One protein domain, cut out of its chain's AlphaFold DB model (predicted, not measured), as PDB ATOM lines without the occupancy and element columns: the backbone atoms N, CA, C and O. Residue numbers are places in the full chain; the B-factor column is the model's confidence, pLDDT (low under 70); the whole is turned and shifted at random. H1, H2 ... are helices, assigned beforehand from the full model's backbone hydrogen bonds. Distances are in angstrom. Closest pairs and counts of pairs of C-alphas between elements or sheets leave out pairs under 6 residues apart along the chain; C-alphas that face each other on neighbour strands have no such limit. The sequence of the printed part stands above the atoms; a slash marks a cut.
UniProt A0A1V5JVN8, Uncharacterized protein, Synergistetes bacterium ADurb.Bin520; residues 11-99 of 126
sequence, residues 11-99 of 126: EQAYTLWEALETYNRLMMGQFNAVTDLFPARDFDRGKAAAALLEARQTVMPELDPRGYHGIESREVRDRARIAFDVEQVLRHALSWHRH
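What this domain is: This is residues 11 to 99 of the 126 residues of an uncharacterized protein of Synergistetes bacterium ADurb.Bin520 (UniProt A0A1V5JVN8). The longest helix, H4, packs side by side with H1 as a pair running opposite ways, while H3 stands off from both across short H2, in a flat, open frame. The long link, residues 60 to 77, leads from H3 back to H4. The printed part has 89 residues, all helix in class, with four named helices in the order H1, H2, H3, H4 and no named strand. It is only just compact, close to loose, with a radius of gyration of the C-alphas of 14.5 A and spans of 40 by 37 by 17 A.

How they stand to each other: H4, residues 78 to 98, touches H1, residues 11 to 27, the closest C-alphas being those of Ala 80 and Asn 24, 4.6 A apart. They run opposite ways at a shallow tilt of 35.0 degrees, only just short of steep. H1, with residues 22 to 26 alone, touches H2, residues 33 to 36; their closest C-alphas, Thr 22 and Ala 33, are 5.9 A apart. H2 and H3, residues 45 to 59, are close but not clearly touching, with the closest C-alphas, Thr 35 and Ala 48, 7.5 A apart. H3 is apart from H1 and H4. Every O i to N i+4 pair is within hydrogen-bond range in H1, H3 and H4; H2 is too short for one.

Where its parts are: H4 measures 30.1 A, H1 24.4 A, H3 20.7 A and H2 5.2 A from first to last C-alpha. H1 begins at C-alpha 11 (234.562, 220.745, 190.456); H4 ends at C-alpha 98 (222.643, 221.473, 189.616).

The domain as a whole: The two C-alphas farthest apart, Pro 61 and His 99, are 41.8 A apart. The printed part has no cut, and no printed residue is under 70 in pLDDT.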
ATOM      1  N   GLU A  11     233.658 220.347 191.547       96.00
ATOM      2  CA  GLU A  11     234.562 220.745 190.456       96.00
ATOM      3  C   GLU A  11     235.559 219.642 190.057       96.00
ATOM      4  O   GLU A  11     235.872 219.465 188.877       96.00
ATOM      5  N   GLN A  12     236.033 218.839 191.015       97.81
ATOM      6  CA  GLN A  12     236.863 217.668 190.710       97.81
ATOM      7  C   GLN A  12     236.060 216.581 189.987       97.81
ATOM      8  O   GLN A  12     236.591 215.927 189.089       97.81
ATOM      9  N   ALA A  13     234.789 216.392 190.348       97.44
ATOM     10  CA  ALA A  13     233.901 215.452 189.675       97.44
ATOM     11  C   ALA A  13     233.571 215.901 188.240       97.44
ATOM     12  O   ALA A  13     233.585 215.064 187.338       97.44
ATOM     13  N   TYR A  14     233.364 217.203 188.005       95.69
ATOM     14  CA  TYR A  14     233.233 217.772 186.656       95.69
ATOM     15  C   TYR A  14     234.504 217.576 185.829       95.69
ATOM     16  O   TYR A  14     234.437 217.068 184.712       95.69
ATOM     17  N   THR A  15     235.669 217.875 186.406       96.88
ATOM     18  CA  THR A  15     236.962 217.655 185.737       96.88
ATOM     19  C   THR A  15     237.152 216.180 185.360       96.88
ATOM     20  O   THR A  15     237.613 215.859 184.265       96.88
ATOM     21  N   LEU A  16     236.788 215.259 186.262       98.00
ATOM     22  CA  LEU A  16     236.839 213.822 185.997       98.00
ATOM     23  C   LEU A  16     235.871 213.420 184.879       98.00
ATOM     24  O   LEU A  16     236.245 212.621 184.023       98.00
ATOM     25  N   TRP A  17     234.653 213.967 184.875       96.56
ATOM     26  CA  TRP A  17     233.684 213.741 183.807       96.56
ATOM     27  C   TRP A  17     234.262 214.158 182.441       96.56
ATOM     28  O   TRP A  17     234.359 213.307 181.557       96.56
ATOM     29  N   GLU A  18     234.728 215.399 182.278       96.19
ATOM     30  CA  GLU A  18     235.284 215.889 181.003       96.19
ATOM     31  C   GLU A  18     236.502 215.071 180.536       96.19
ATOM     32  O   GLU A  18     236.658 214.757 179.348       96.19
ATOM     33  N   ALA A  19     237.362 214.672 181.480       97.62
ATOM     34  CA  ALA A  19     238.516 213.831 181.189       97.62
ATOM     35  C   ALA A  19     238.103 212.440 180.683       97.62
ATOM     36  O   ALA A  19     238.693 211.934 179.723       97.62
ATOM     37  N   LEU A  20     237.094 211.817 181.303       97.88
ATOM     38  CA  LEU A  20     236.590 210.505 180.893       97.88
ATOM     39  C   LEU A  20     235.841 210.564 179.562       97.88
ATOM     40  O   LEU A  20     236.016 209.642 178.763       97.88
ATOM     41  N   GLU A  21     235.077 211.634 179.305       97.06
ATOM     42  CA  GLU A  21     234.432 211.880 178.009       97.06
ATOM     43  C   GLU A  21     235.490 211.937 176.904       97.06
ATOM     44  O   GLU A  21     235.457 211.175 175.934       97.06
ATOM     45  N   THR A  22     236.501 212.787 177.094       97.69
ATOM     46  CA  THR A  22     237.591 212.940 176.129       97.69
ATOM     47  C   THR A  22     238.317 211.614 175.918       97.69
ATOM     48  O   THR A  22     238.517 211.183 174.783       97.69
ATOM     49  N   TYR A  23     238.673 210.923 177.004       98.00
ATOM     50  CA  TYR A  23     239.372 209.644 176.941       98.00
ATOM     51  C   TYR A  23     238.602 208.597 176.128       98.00
ATOM     52  O   TYR A  23     239.185 207.956 175.249       98.00
ATOM     53  N   ASN A  24     237.298 208.429 176.374       97.38
ATOM     54  CA  ASN A  24     236.520 207.428 175.646       97.38
ATOM     55  C   ASN A  24     236.304 207.815 174.172       97.38
ATOM     56  O   ASN A  24     236.436 206.952 173.301       97.38
ATOM     57  N   ARG A  25     236.107 209.104 173.864       97.19
ATOM     58  CA  ARG A  25     235.989 209.611 172.485       97.19
ATOM     59  C   ARG A  25     237.259 209.377 171.670       97.19
ATOM     60  O   ARG A  25     237.180 208.890 170.541       97.19
ATOM     61  N   LEU A  26     238.436 209.617 172.252       96.62
ATOM     62  CA  LEU A  26     239.716 209.316 171.598       96.62
ATOM     63  C   LEU A  26     239.871 207.822 171.301       96.62
ATOM     64  O   LEU A  26     240.267 207.450 170.198       96.62
ATOM     65  N   MET A  27     239.497 206.963 172.250       96.62
ATOM     66  CA  MET A  27     239.537 205.507 172.074       96.62
ATOM     67  C   MET A  27     238.549 204.999 171.012       96.62
ATOM     68  O   MET A  27     238.764 203.928 170.451       96.62
ATOM     69  N   MET A  28     237.494 205.763 170.714       97.00
ATOM     70  CA  MET A  28     236.556 205.504 169.614       97.00
ATOM     71  C   MET A  28     237.029 206.061 168.260       97.00
ATOM     72  O   MET A  28     236.407 205.782 167.236       97.00
ATOM     73  N   GLY A  29     238.122 206.831 168.228       96.56
ATOM     74  CA  GLY A  29     238.667 207.451 167.016       96.56
ATOM     75  C   GLY A  29     238.218 208.894 166.775       96.56
ATOM     76  O   GLY A  29     238.529 209.465 165.732       96.56
ATOM     77  N   GLN A  30     237.530 209.525 167.728       96.25
ATOM     78  CA  GLN A  30     237.088 210.921 167.630       96.25
ATOM     79  C   GLN A  30     238.190 211.891 168.090       96.25
ATOM     80  O   GLN A  30     238.082 212.550 169.124       96.25
ATOM     81  N   PHE A  31     239.287 211.974 167.335       96.12
ATOM     82  CA  PHE A  31     240.471 212.759 167.726       96.12
ATOM     83  C   PHE A  31     240.221 214.271 167.806       96.12
ATOM     84  O   PHE A  31     240.939 214.979 168.509       96.12
ATOM     85  N   ASN A  32     239.176 214.778 167.150       93.25
ATOM     86  CA  ASN A  32     238.756 216.174 167.267       93.25
ATOM     87  C   ASN A  32     238.387 216.583 168.705       93.25
ATOM     88  O   ASN A  32     238.502 217.766 169.025       93.25
ATOM     89  N   ALA A  33     238.051 215.628 169.585       95.50
ATOM     90  CA  ALA A  33     237.817 215.881 171.010       95.50
ATOM     91  C   ALA A  33     239.007 216.576 171.704       95.50
ATOM     92  O   ALA A  33     238.819 217.300 172.674       95.50
ATOM     93  N   VAL A  34     240.237 216.442 171.180       95.62
ATOM     94  CA  VAL A  34     241.402 217.182 171.704       95.62
ATOM     95  C   VAL A  34     241.200 218.695 171.613       95.62
ATOM     96  O   VAL A  34     241.605 219.421 172.515       95.62
ATOM     97  N   THR A  35     240.581 219.194 170.539       94.81
ATOM     98  CA  THR A  35     240.368 220.643 170.380       94.81
ATOM     99  C   THR A  35     239.286 221.197 171.299       94.81
ATOM    100  O   THR A  35     239.302 222.398 171.577       94.81
ATOM    101  N   ASP A  36     238.396 220.337 171.804       92.38
ATOM    102  CA  ASP A  36     237.323 220.714 172.727       92.38
ATOM    103  C   ASP A  36     237.893 221.093 174.112       92.38
ATOM    104  O   ASP A  36     237.321 221.932 174.800       92.38
ATOM    105  N   LEU A  37     239.087 220.593 174.468       93.31
ATOM    106  CA  LEU A  37     239.800 220.920 175.714       93.31
ATOM    107  C   LEU A  37     240.375 222.346 175.770       93.31
ATOM    108  O   LEU A  37     240.812 222.802 176.828       93.31
ATOM    109  N   PHE A  38     240.431 223.056 174.642       93.25
ATOM    110  CA  PHE A  38     241.077 224.369 174.552       93.25
ATOM    111  C   PHE A  38     240.119 225.460 174.049       93.25
ATOM    112  O   PHE A  38     240.452 226.174 173.098       93.25
ATOM    113  N   PRO A  39     238.935 225.646 174.665       88.06
ATOM    114  CA  PRO A  39     237.903 226.539 174.136       88.06
ATOM    115  C   PRO A  39     238.339 228.012 174.117       88.06
ATOM    116  O   PRO A  39     237.959 228.750 173.214       88.06
ATOM    117  N   ALA A  40     239.172 228.430 175.075       90.69
ATOM    118  CA  ALA A  40     239.645 229.810 175.212       90.69
ATOM    119  C   ALA A  40     240.920 230.127 174.404       90.69
ATOM    120  O   ALA A  40     241.402 231.259 174.439       90.69
ATOM    121  N   ARG A  41     241.514 229.141 173.720       93.62
ATOM    122  CA  ARG A  41     242.714 229.357 172.902       93.62
ATOM    123  C   ARG A  41     242.309 229.743 171.486       93.62
ATOM    124  O   ARG A  41     241.517 229.046 170.858       93.62
ATOM    125  N   ASP A  42     242.917 230.808 170.978       95.19
ATOM    126  CA  ASP A  42     242.844 231.148 169.561       95.19
ATOM    127  C   ASP A  42     243.918 230.368 168.790       95.19
ATOM    128  O   ASP A  42     245.113 230.464 169.086       95.19
ATOM    129  N   PHE A  43     243.483 229.529 167.856       95.12
ATOM    130  CA  PHE A  43     244.346 228.745 166.980       95.12
ATOM    131  C   PHE A  43     243.600 228.361 165.702       95.12
ATOM    132  O   PHE A  43     242.370 228.330 165.645       95.12
ATOM    133  N   ASP A  44     244.364 228.015 164.669       96.62
ATOM    134  CA  ASP A  44     243.821 227.547 163.397       96.62
ATOM    135  C   ASP A  44     243.172 226.162 163.565       96.62
ATOM    136  O   ASP A  44     243.834 225.119 163.530       96.62
ATOM    137  N   ARG A  45     241.849 226.157 163.766       92.06
ATOM    138  CA  ARG A  45     241.050 224.937 163.947       92.06
ATOM    139  C   ARG A  45     241.078 224.029 162.718       92.06
ATOM    140  O   ARG A  45     240.993 222.815 162.878       92.06
ATOM    141  N   GLY A  46     241.231 224.588 161.516       94.31
ATOM    142  CA  GLY A  46     241.335 223.813 160.279       94.31
ATOM    143  C   GLY A  46     242.635 223.016 160.227       94.31
ATOM    144  O   GLY A  46     242.613 221.808 159.986       94.31
ATOM    145  N   LYS A  47     243.765 223.662 160.543       97.06
ATOM    146  CA  LYS A  47     245.065 222.981 160.660       97.06
ATOM    147  C   LYS A  47     245.080 221.951 161.782       97.06
ATOM    148  O   LYS A  47     245.585 220.851 161.576       97.06
ATOM    149  N   ALA A  48     244.512 222.277 162.943       96.44
ATOM    150  CA  ALA A  48     244.415 221.330 164.052       96.44
ATOM    151  C   ALA A  48     243.586 220.094 163.668       96.44
ATOM    152  O   ALA A  48     244.022 218.971 163.903       96.44
ATOM    153  N   ALA A  49     242.432 220.287 163.019       93.94
ATOM    154  CA  ALA A  49     241.596 219.188 162.544       93.94
ATOM    155  C   ALA A  49     242.323 218.309 161.516       93.94
ATOM    156  O   ALA A  49     242.246 217.087 161.611       93.94
ATOM    157  N   ALA A  50     243.065 218.906 160.576       95.88
ATOM    158  CA  ALA A  50     243.855 218.157 159.599       95.88
ATOM    159  C   ALA A  50     244.956 217.313 160.266       95.88
ATOM    160  O   ALA A  50     245.067 216.123 159.981       95.88
ATOM    161  N   ALA A  51     245.710 217.894 161.205       97.06
ATOM    162  CA  ALA A  51     246.759 217.180 161.937       97.06
ATOM    163  C   ALA A  51     246.193 216.040 162.806       97.06
ATOM    164  O   ALA A  51     246.756 214.949 162.868       97.06
ATOM    165  N   LEU A  52     245.055 216.275 163.463       96.94
ATOM    166  CA  LEU A  52     244.377 215.256 164.265       96.94
ATOM    167  C   LEU A  52     243.798 214.136 163.400       96.94
ATOM    168  O   LEU A  52     243.844 212.980 163.813       96.94
ATOM    169  N   LEU A  53     243.292 214.457 162.207       96.00
ATOM    170  CA  LEU A  53     242.838 213.459 161.244       96.00
ATOM    171  C   LEU A  53     243.999 212.576 160.770       96.00
ATOM    172  O   LEU A  53     243.863 211.356 160.769       96.00
ATOM    173  N   GLU A  54     245.146 213.163 160.435       96.62
ATOM    174  CA  GLU A  54     246.347 212.417 160.037       96.62
ATOM    175  C   GLU A  54     246.839 211.489 161.162       96.62
ATOM    176  O   GLU A  54     247.071 210.292 160.948       96.62
ATOM    177  N   ALA A  55     246.918 212.004 162.394       96.62
ATOM    178  CA  ALA A  55     247.261 211.201 163.566       96.62
ATOM    179  C   ALA A  55     246.265 210.048 163.772       96.62
ATOM    180  O   ALA A  55     246.660 208.904 164.002       96.62
ATOM    181  N   ARG A  56     244.966 210.325 163.627       96.06
ATOM    182  CA  ARG A  56     243.895 209.334 163.739       96.06
ATOM    183  C   ARG A  56     244.010 208.244 162.675       96.06
ATOM    184  O   ARG A  56     243.840 207.073 163.003       96.06
ATOM    185  N   GLN A  57     244.291 208.602 161.423       95.94
ATOM    186  CA  GLN A  57     244.451 207.646 160.321       95.94
ATOM    187  C   GLN A  57     245.702 206.781 160.493       95.94
ATOM    188  O   GLN A  57     245.722 205.634 160.066       95.94
ATOM    189  N   THR A  58     246.727 207.309 161.166       95.88
ATOM    190  CA  THR A  58     247.932 206.548 161.517       95.88
ATOM    191  C   THR A  58     247.645 205.498 162.595       95.88
ATOM    192  O   THR A  58     248.142 204.379 162.514       95.88
ATOM    193  N   VAL A  59     246.849 205.847 163.612       94.38
ATOM    194  CA  VAL A  59     246.537 204.953 164.745       94.38
ATOM    195  C   VAL A  59     245.433 203.943 164.407       94.38
ATOM    196  O   VAL A  59     245.435 202.843 164.949       94.38
ATOM    197  N   MET A  60     244.500 204.315 163.531       95.62
ATOM    198  CA  MET A  60     243.322 203.525 163.155       95.62
ATOM    199  C   MET A  60     243.116 203.572 161.629       95.62
ATOM    200  O   MET A  60     242.188 204.241 161.149       95.62
ATOM    201  N   PRO A  61     244.016 202.945 160.848       95.50
ATOM    202  CA  PRO A  61     244.003 202.999 159.382       95.50
ATOM    203  C   PRO A  61     242.809 202.278 158.743       95.50
ATOM    204  O   PRO A  61     242.524 202.480 157.565       95.50
ATOM    205  N   GLU A  62     242.113 201.429 159.496       94.56
ATOM    206  CA  GLU A  62     240.947 200.666 159.051       94.56
ATOM    207  C   GLU A  62     239.669 201.501 158.905       94.56
ATOM    208  O   GLU A  62     238.702 201.049 158.291       94.56
ATOM    209  N   LEU A  63     239.639 202.707 159.472       94.38
ATOM    210  CA  LEU A  63     238.455 203.553 159.475       94.38
ATOM    211  C   LEU A  63     238.524 204.659 158.415       94.38
ATOM    212  O   LEU A  63     239.562 205.270 158.161       94.38
ATOM    213  N   ASP A  64     237.358 204.957 157.840       92.62
ATOM    214  CA  ASP A  64     237.155 206.093 156.941       92.62
ATOM    215  C   ASP A  64     237.573 207.419 157.620       92.62
ATOM    216  O   ASP A  64     237.421 207.549 158.842       92.62
ATOM    217  N   PRO A  65     238.052 208.437 156.872       85.50
ATOM    218  CA  PRO A  65     238.400 209.743 157.434       85.50
ATOM    219  C   PRO A  65     237.311 210.392 158.305       85.50
ATOM    220  O   PRO A  65     237.623 211.184 159.191       85.50
ATOM    221  N   ARG A  66     236.031 210.089 158.058       84.69
ATOM    222  CA  ARG A  66     234.888 210.584 158.845       84.69
ATOM    223  C   ARG A  66     234.309 209.533 159.793       84.69
ATOM    224  O   ARG A  66     233.360 209.822 160.518       84.69
ATOM    225  N   GLY A  67     234.847 208.320 159.764       92.44
ATOM    226  CA  GLY A  67     234.388 207.193 160.558       92.44
ATOM    227  C   GLY A  67     234.981 207.191 161.961       92.44
ATOM    228  O   GLY A  67     236.137 207.538 162.181       92.44
ATOM    229  N   TYR A  68     234.196 206.721 162.914       95.88
ATOM    230  CA  TYR A  68     234.638 206.365 164.256       95.88
ATOM    231  C   TYR A  68     233.864 205.121 164.687       95.88
ATOM    232  O   TYR A  68     232.819 204.793 164.119       95.88
ATOM    233  N   HIS A  69     234.374 204.406 165.679       96.62
ATOM    234  CA  HIS A  69     233.645 203.282 166.244       96.62
ATOM    235  C   HIS A  69     232.569 203.773 167.213       96.62
ATOM    236  O   HIS A  69     232.817 204.657 168.027       96.62
ATOM    237  N   GLY A  70     231.380 203.170 167.172       95.62
ATOM    238  CA  GLY A  70     230.424 203.310 168.273       95.62
ATOM    239  C   GLY A  70     230.944 202.620 169.538       95.62
ATOM    240  O   GLY A  70     231.716 201.667 169.440       95.62
ATOM    241  N   ILE A  71     230.493 203.056 170.716       96.06
ATOM    242  CA  ILE A  71     230.984 202.554 172.015       96.06
ATOM    243  C   ILE A  71     230.812 201.029 172.196       96.06
ATOM    244  O   ILE A  71     231.638 200.364 172.820       96.06
ATOM    245  N   GLU A  72     229.785 200.448 171.571       94.19
ATOM    246  CA  GLU A  72     229.510 199.003 171.583       94.19
ATOM    247  C   GLU A  72     230.246 198.221 170.478       94.19
ATOM    248  O   GLU A  72     230.124 196.998 170.387       94.19
ATOM    249  N   SER A  73     231.029 198.895 169.628       94.88
ATOM    250  CA  SER A  73     231.838 198.241 168.595       94.88
ATOM    251  C   SER A  73     232.784 197.217 169.217       94.88
ATOM    252  O   SER A  73     233.377 197.460 170.269       94.88
ATOM    253  N   ARG A  74     232.985 196.088 168.532       91.94
ATOM    254  CA  ARG A  74     233.937 195.045 168.951       91.94
ATOM    255  C   ARG A  74     235.388 195.525 168.940       91.94
ATOM    256  O   ARG A  74     236.187 195.007 169.709       91.94
ATOM    257  N   GLU A  75     235.686 196.529 168.122       92.25
ATOM    258  CA  GLU A  75     237.010 197.158 168.041       92.25
ATOM    259  C   GLU A  75     237.280 198.106 169.222       92.25
ATOM    260  O   GLU A  75     238.426 198.438 169.529       92.25
ATOM    261  N   VAL A  76     236.231 198.535 169.933       92.69
ATOM    262  CA  VAL A  76     236.368 199.407 171.102       92.69
ATOM    263  C   VAL A  76     236.706 198.573 172.328       92.69
ATOM    264  O   VAL A  76     235.960 197.688 172.747       92.69
ATOM    265  N   ARG A  77     237.850 198.894 172.933       91.38
ATOM    266  CA  ARG A  77     238.357 198.221 174.134       91.38
ATOM    267  C   ARG A  77     237.468 198.500 175.343       91.38
ATOM    268  O   ARG A  77     237.011 199.626 175.532       91.38
ATOM    269  N   ASP A  78     237.378 197.530 176.252       95.44
ATOM    270  CA  ASP A  78     236.577 197.651 177.480       95.44
ATOM    271  C   ASP A  78     236.926 198.881 178.322       95.44
ATOM    272  O   ASP A  78     236.043 199.467 178.929       95.44
ATOM    273  N   ARG A  79     238.182 199.348 178.316       96.00
ATOM    274  CA  ARG A  79     238.556 200.583 179.027       96.00
ATOM    275  C   ARG A  79     237.788 201.818 178.553       96.00
ATOM    276  O   ARG A  79     237.490 202.675 179.376       96.00
ATOM    277  N   ALA A  80     237.478 201.915 177.261       97.19
ATOM    278  CA  ALA A  80     236.668 203.013 176.742       97.19
ATOM    279  C   ALA A  80     235.218 202.889 177.220       97.19
ATOM    280  O   ALA A  80     234.638 203.880 177.645       97.19
ATOM    281  N   ARG A  81     234.676 201.666 177.237       97.62
ATOM    282  CA  ARG A  81     233.334 201.371 177.761       97.62
ATOM    283  C   ARG A  81     233.226 201.676 179.248       97.62
ATOM    284  O   ARG A  81     232.297 202.348 179.653       97.62
ATOM    285  N   ILE A  82     234.214 201.265 180.043       97.38
ATOM    286  CA  ILE A  82     234.289 201.576 181.477       97.38
ATOM    287  C   ILE A  82     234.338 203.094 181.690       97.38
ATOM    288  O   ILE A  82     233.629 203.615 182.544       97.38
ATOM    289  N   ALA A  83     235.151 203.817 180.913       97.94
ATOM    290  CA  ALA A  83     235.226 205.271 181.014       97.94
ATOM    291  C   ALA A  83     233.900 205.950 180.642       97.94
ATOM    292  O   ALA A  83     233.448 206.812 181.388       97.94
ATOM    293  N   PHE A  84     233.264 205.525 179.547       97.69
ATOM    294  CA  PHE A  84     231.944 205.997 179.124       97.69
ATOM    295  C   PHE A  84     230.873 205.717 180.185       97.69
ATOM    296  O   PHE A  84     230.098 206.584 180.558       97.69
ATOM    297  N   ASP A  85     230.865 204.514 180.740       97.75
ATOM    298  CA  ASP A  85     229.935 204.090 181.777       97.75
ATOM    299  C   ASP A  85     230.056 204.940 183.061       97.75
ATOM    300  O   ASP A  85     229.048 205.320 183.662       97.75
ATOM    301  N   VAL A  86     231.283 205.276 183.482       97.62
ATOM    302  CA  VAL A  86     231.531 206.180 184.622       97.62
ATOM    303  C   VAL A  86     231.155 207.624 184.275       97.62
ATOM    304  O   VAL A  86     230.475 208.276 185.069       97.62
ATOM    305  N   GLU A  87     231.554 208.107 183.094       97.50
ATOM    306  CA  GLU A  87     231.203 209.428 182.555       97.50
ATOM    307  C   GLU A  87     229.687 209.651 182.590       97.50
ATOM    308  O   GLU A  87     229.218 210.636 183.154       97.50
ATOM    309  N   GLN A  88     228.914 208.701 182.066       97.44
ATOM    310  CA  GLN A  88     227.458 208.779 181.973       97.44
ATOM    311  C   GLN A  88     226.791 208.936 183.344       97.44
ATOM    312  O   GLN A  88     225.854 209.721 183.503       97.44
ATOM    313  N   VAL A  89     227.264 208.195 184.351       97.31
ATOM    314  CA  VAL A  89     226.708 208.278 185.709       97.31
ATOM    315  C   VAL A  89     227.082 209.605 186.373       97.31
ATOM    316  O   VAL A  89     226.212 210.212 187.001       97.31
ATOM    317  N   LEU A  90     228.325 210.077 186.215       97.44
ATOM    318  CA  LEU A  90     228.757 211.383 186.730       97.44
ATOM    319  C   LEU A  90     227.960 212.520 186.091       97.44
ATOM    320  O   LEU A  90     227.346 213.308 186.806       97.44
ATOM    321  N   ARG A  91     227.908 212.560 184.756       97.06
ATOM    322  CA  ARG A  91     227.170 213.557 183.977       97.06
ATOM    323  C   ARG A  91     225.722 213.670 184.424       97.06
ATOM    324  O   ARG A  91     225.249 214.772 184.701       97.06
ATOM    325  N   HIS A  92     225.039 212.532 184.528       97.38
ATOM    326  CA  HIS A  92     223.648 212.479 184.958       97.38
ATOM    327  C   HIS A  92     223.471 212.961 186.399       97.38
ATOM    328  O   HIS A  92     222.614 213.801 186.661       97.38
ATOM    329  N   ALA A  93     224.275 212.452 187.337       96.62
ATOM    330  CA  ALA A  93     224.159 212.820 188.745       96.62
ATOM    331  C   ALA A  93     224.414 214.318 188.972       96.62
ATOM    332  O   ALA A  93     223.612 214.981 189.624       96.62
ATOM    333  N   LEU A  94     225.487 214.856 188.387       96.31
ATOM    334  CA  LEU A  94     225.851 216.266 188.515       96.31
ATOM    335  C   LEU A  94     224.817 217.188 187.854       96.31
ATOM    336  O   LEU A  94     224.459 218.219 188.420       96.31
ATOM    337  N   SER A  95     224.286 216.808 186.687       96.56
ATOM    338  CA  SER A  95     223.292 217.627 185.979       96.56
ATOM    339  C   SER A  95     221.969 217.705 186.733       96.56
ATOM    340  O   SER A  95     221.440 218.798 186.896       96.56
ATOM    341  N   TRP A  96     221.468 216.583 187.257       97.06
ATOM    342  CA  TRP A  96     220.264 216.577 188.093       97.06
ATOM    343  C   TRP A  96     220.463 217.264 189.447       97.06
ATOM    344  O   TRP A  96     219.501 217.789 190.000       97.06
ATOM    345  N   HIS A  97     221.685 217.278 189.983       95.56
ATOM    346  CA  HIS A  97     221.988 218.014 191.208       95.56
ATOM    347  C   HIS A  97     221.972 219.530 190.990       95.56
ATOM    348  O   HIS A  97     221.307 220.238 191.742       95.56
ATOM    349  N   ARG A  98     222.643 220.034 189.941       94.56
ATOM    350  CA  ARG A  98     222.643 221.473 189.616       94.56
ATOM    351  C   ARG A  98     221.297 221.974 189.085       94.56
ATOM    352  O   ARG A  98     220.937 223.116 189.351       94.56
ATOM    353  N   HIS A  99     220.585 221.134 188.334       96.38
ATOM    354  CA  HIS A  99     219.331 221.464 187.654       96.38
ATOM    355  C   HIS A  99     218.243 220.433 187.986       96.38
ATOM    356  O   HIS A  99     217.896 219.596 187.143       96.38
TER     357      HIS A  99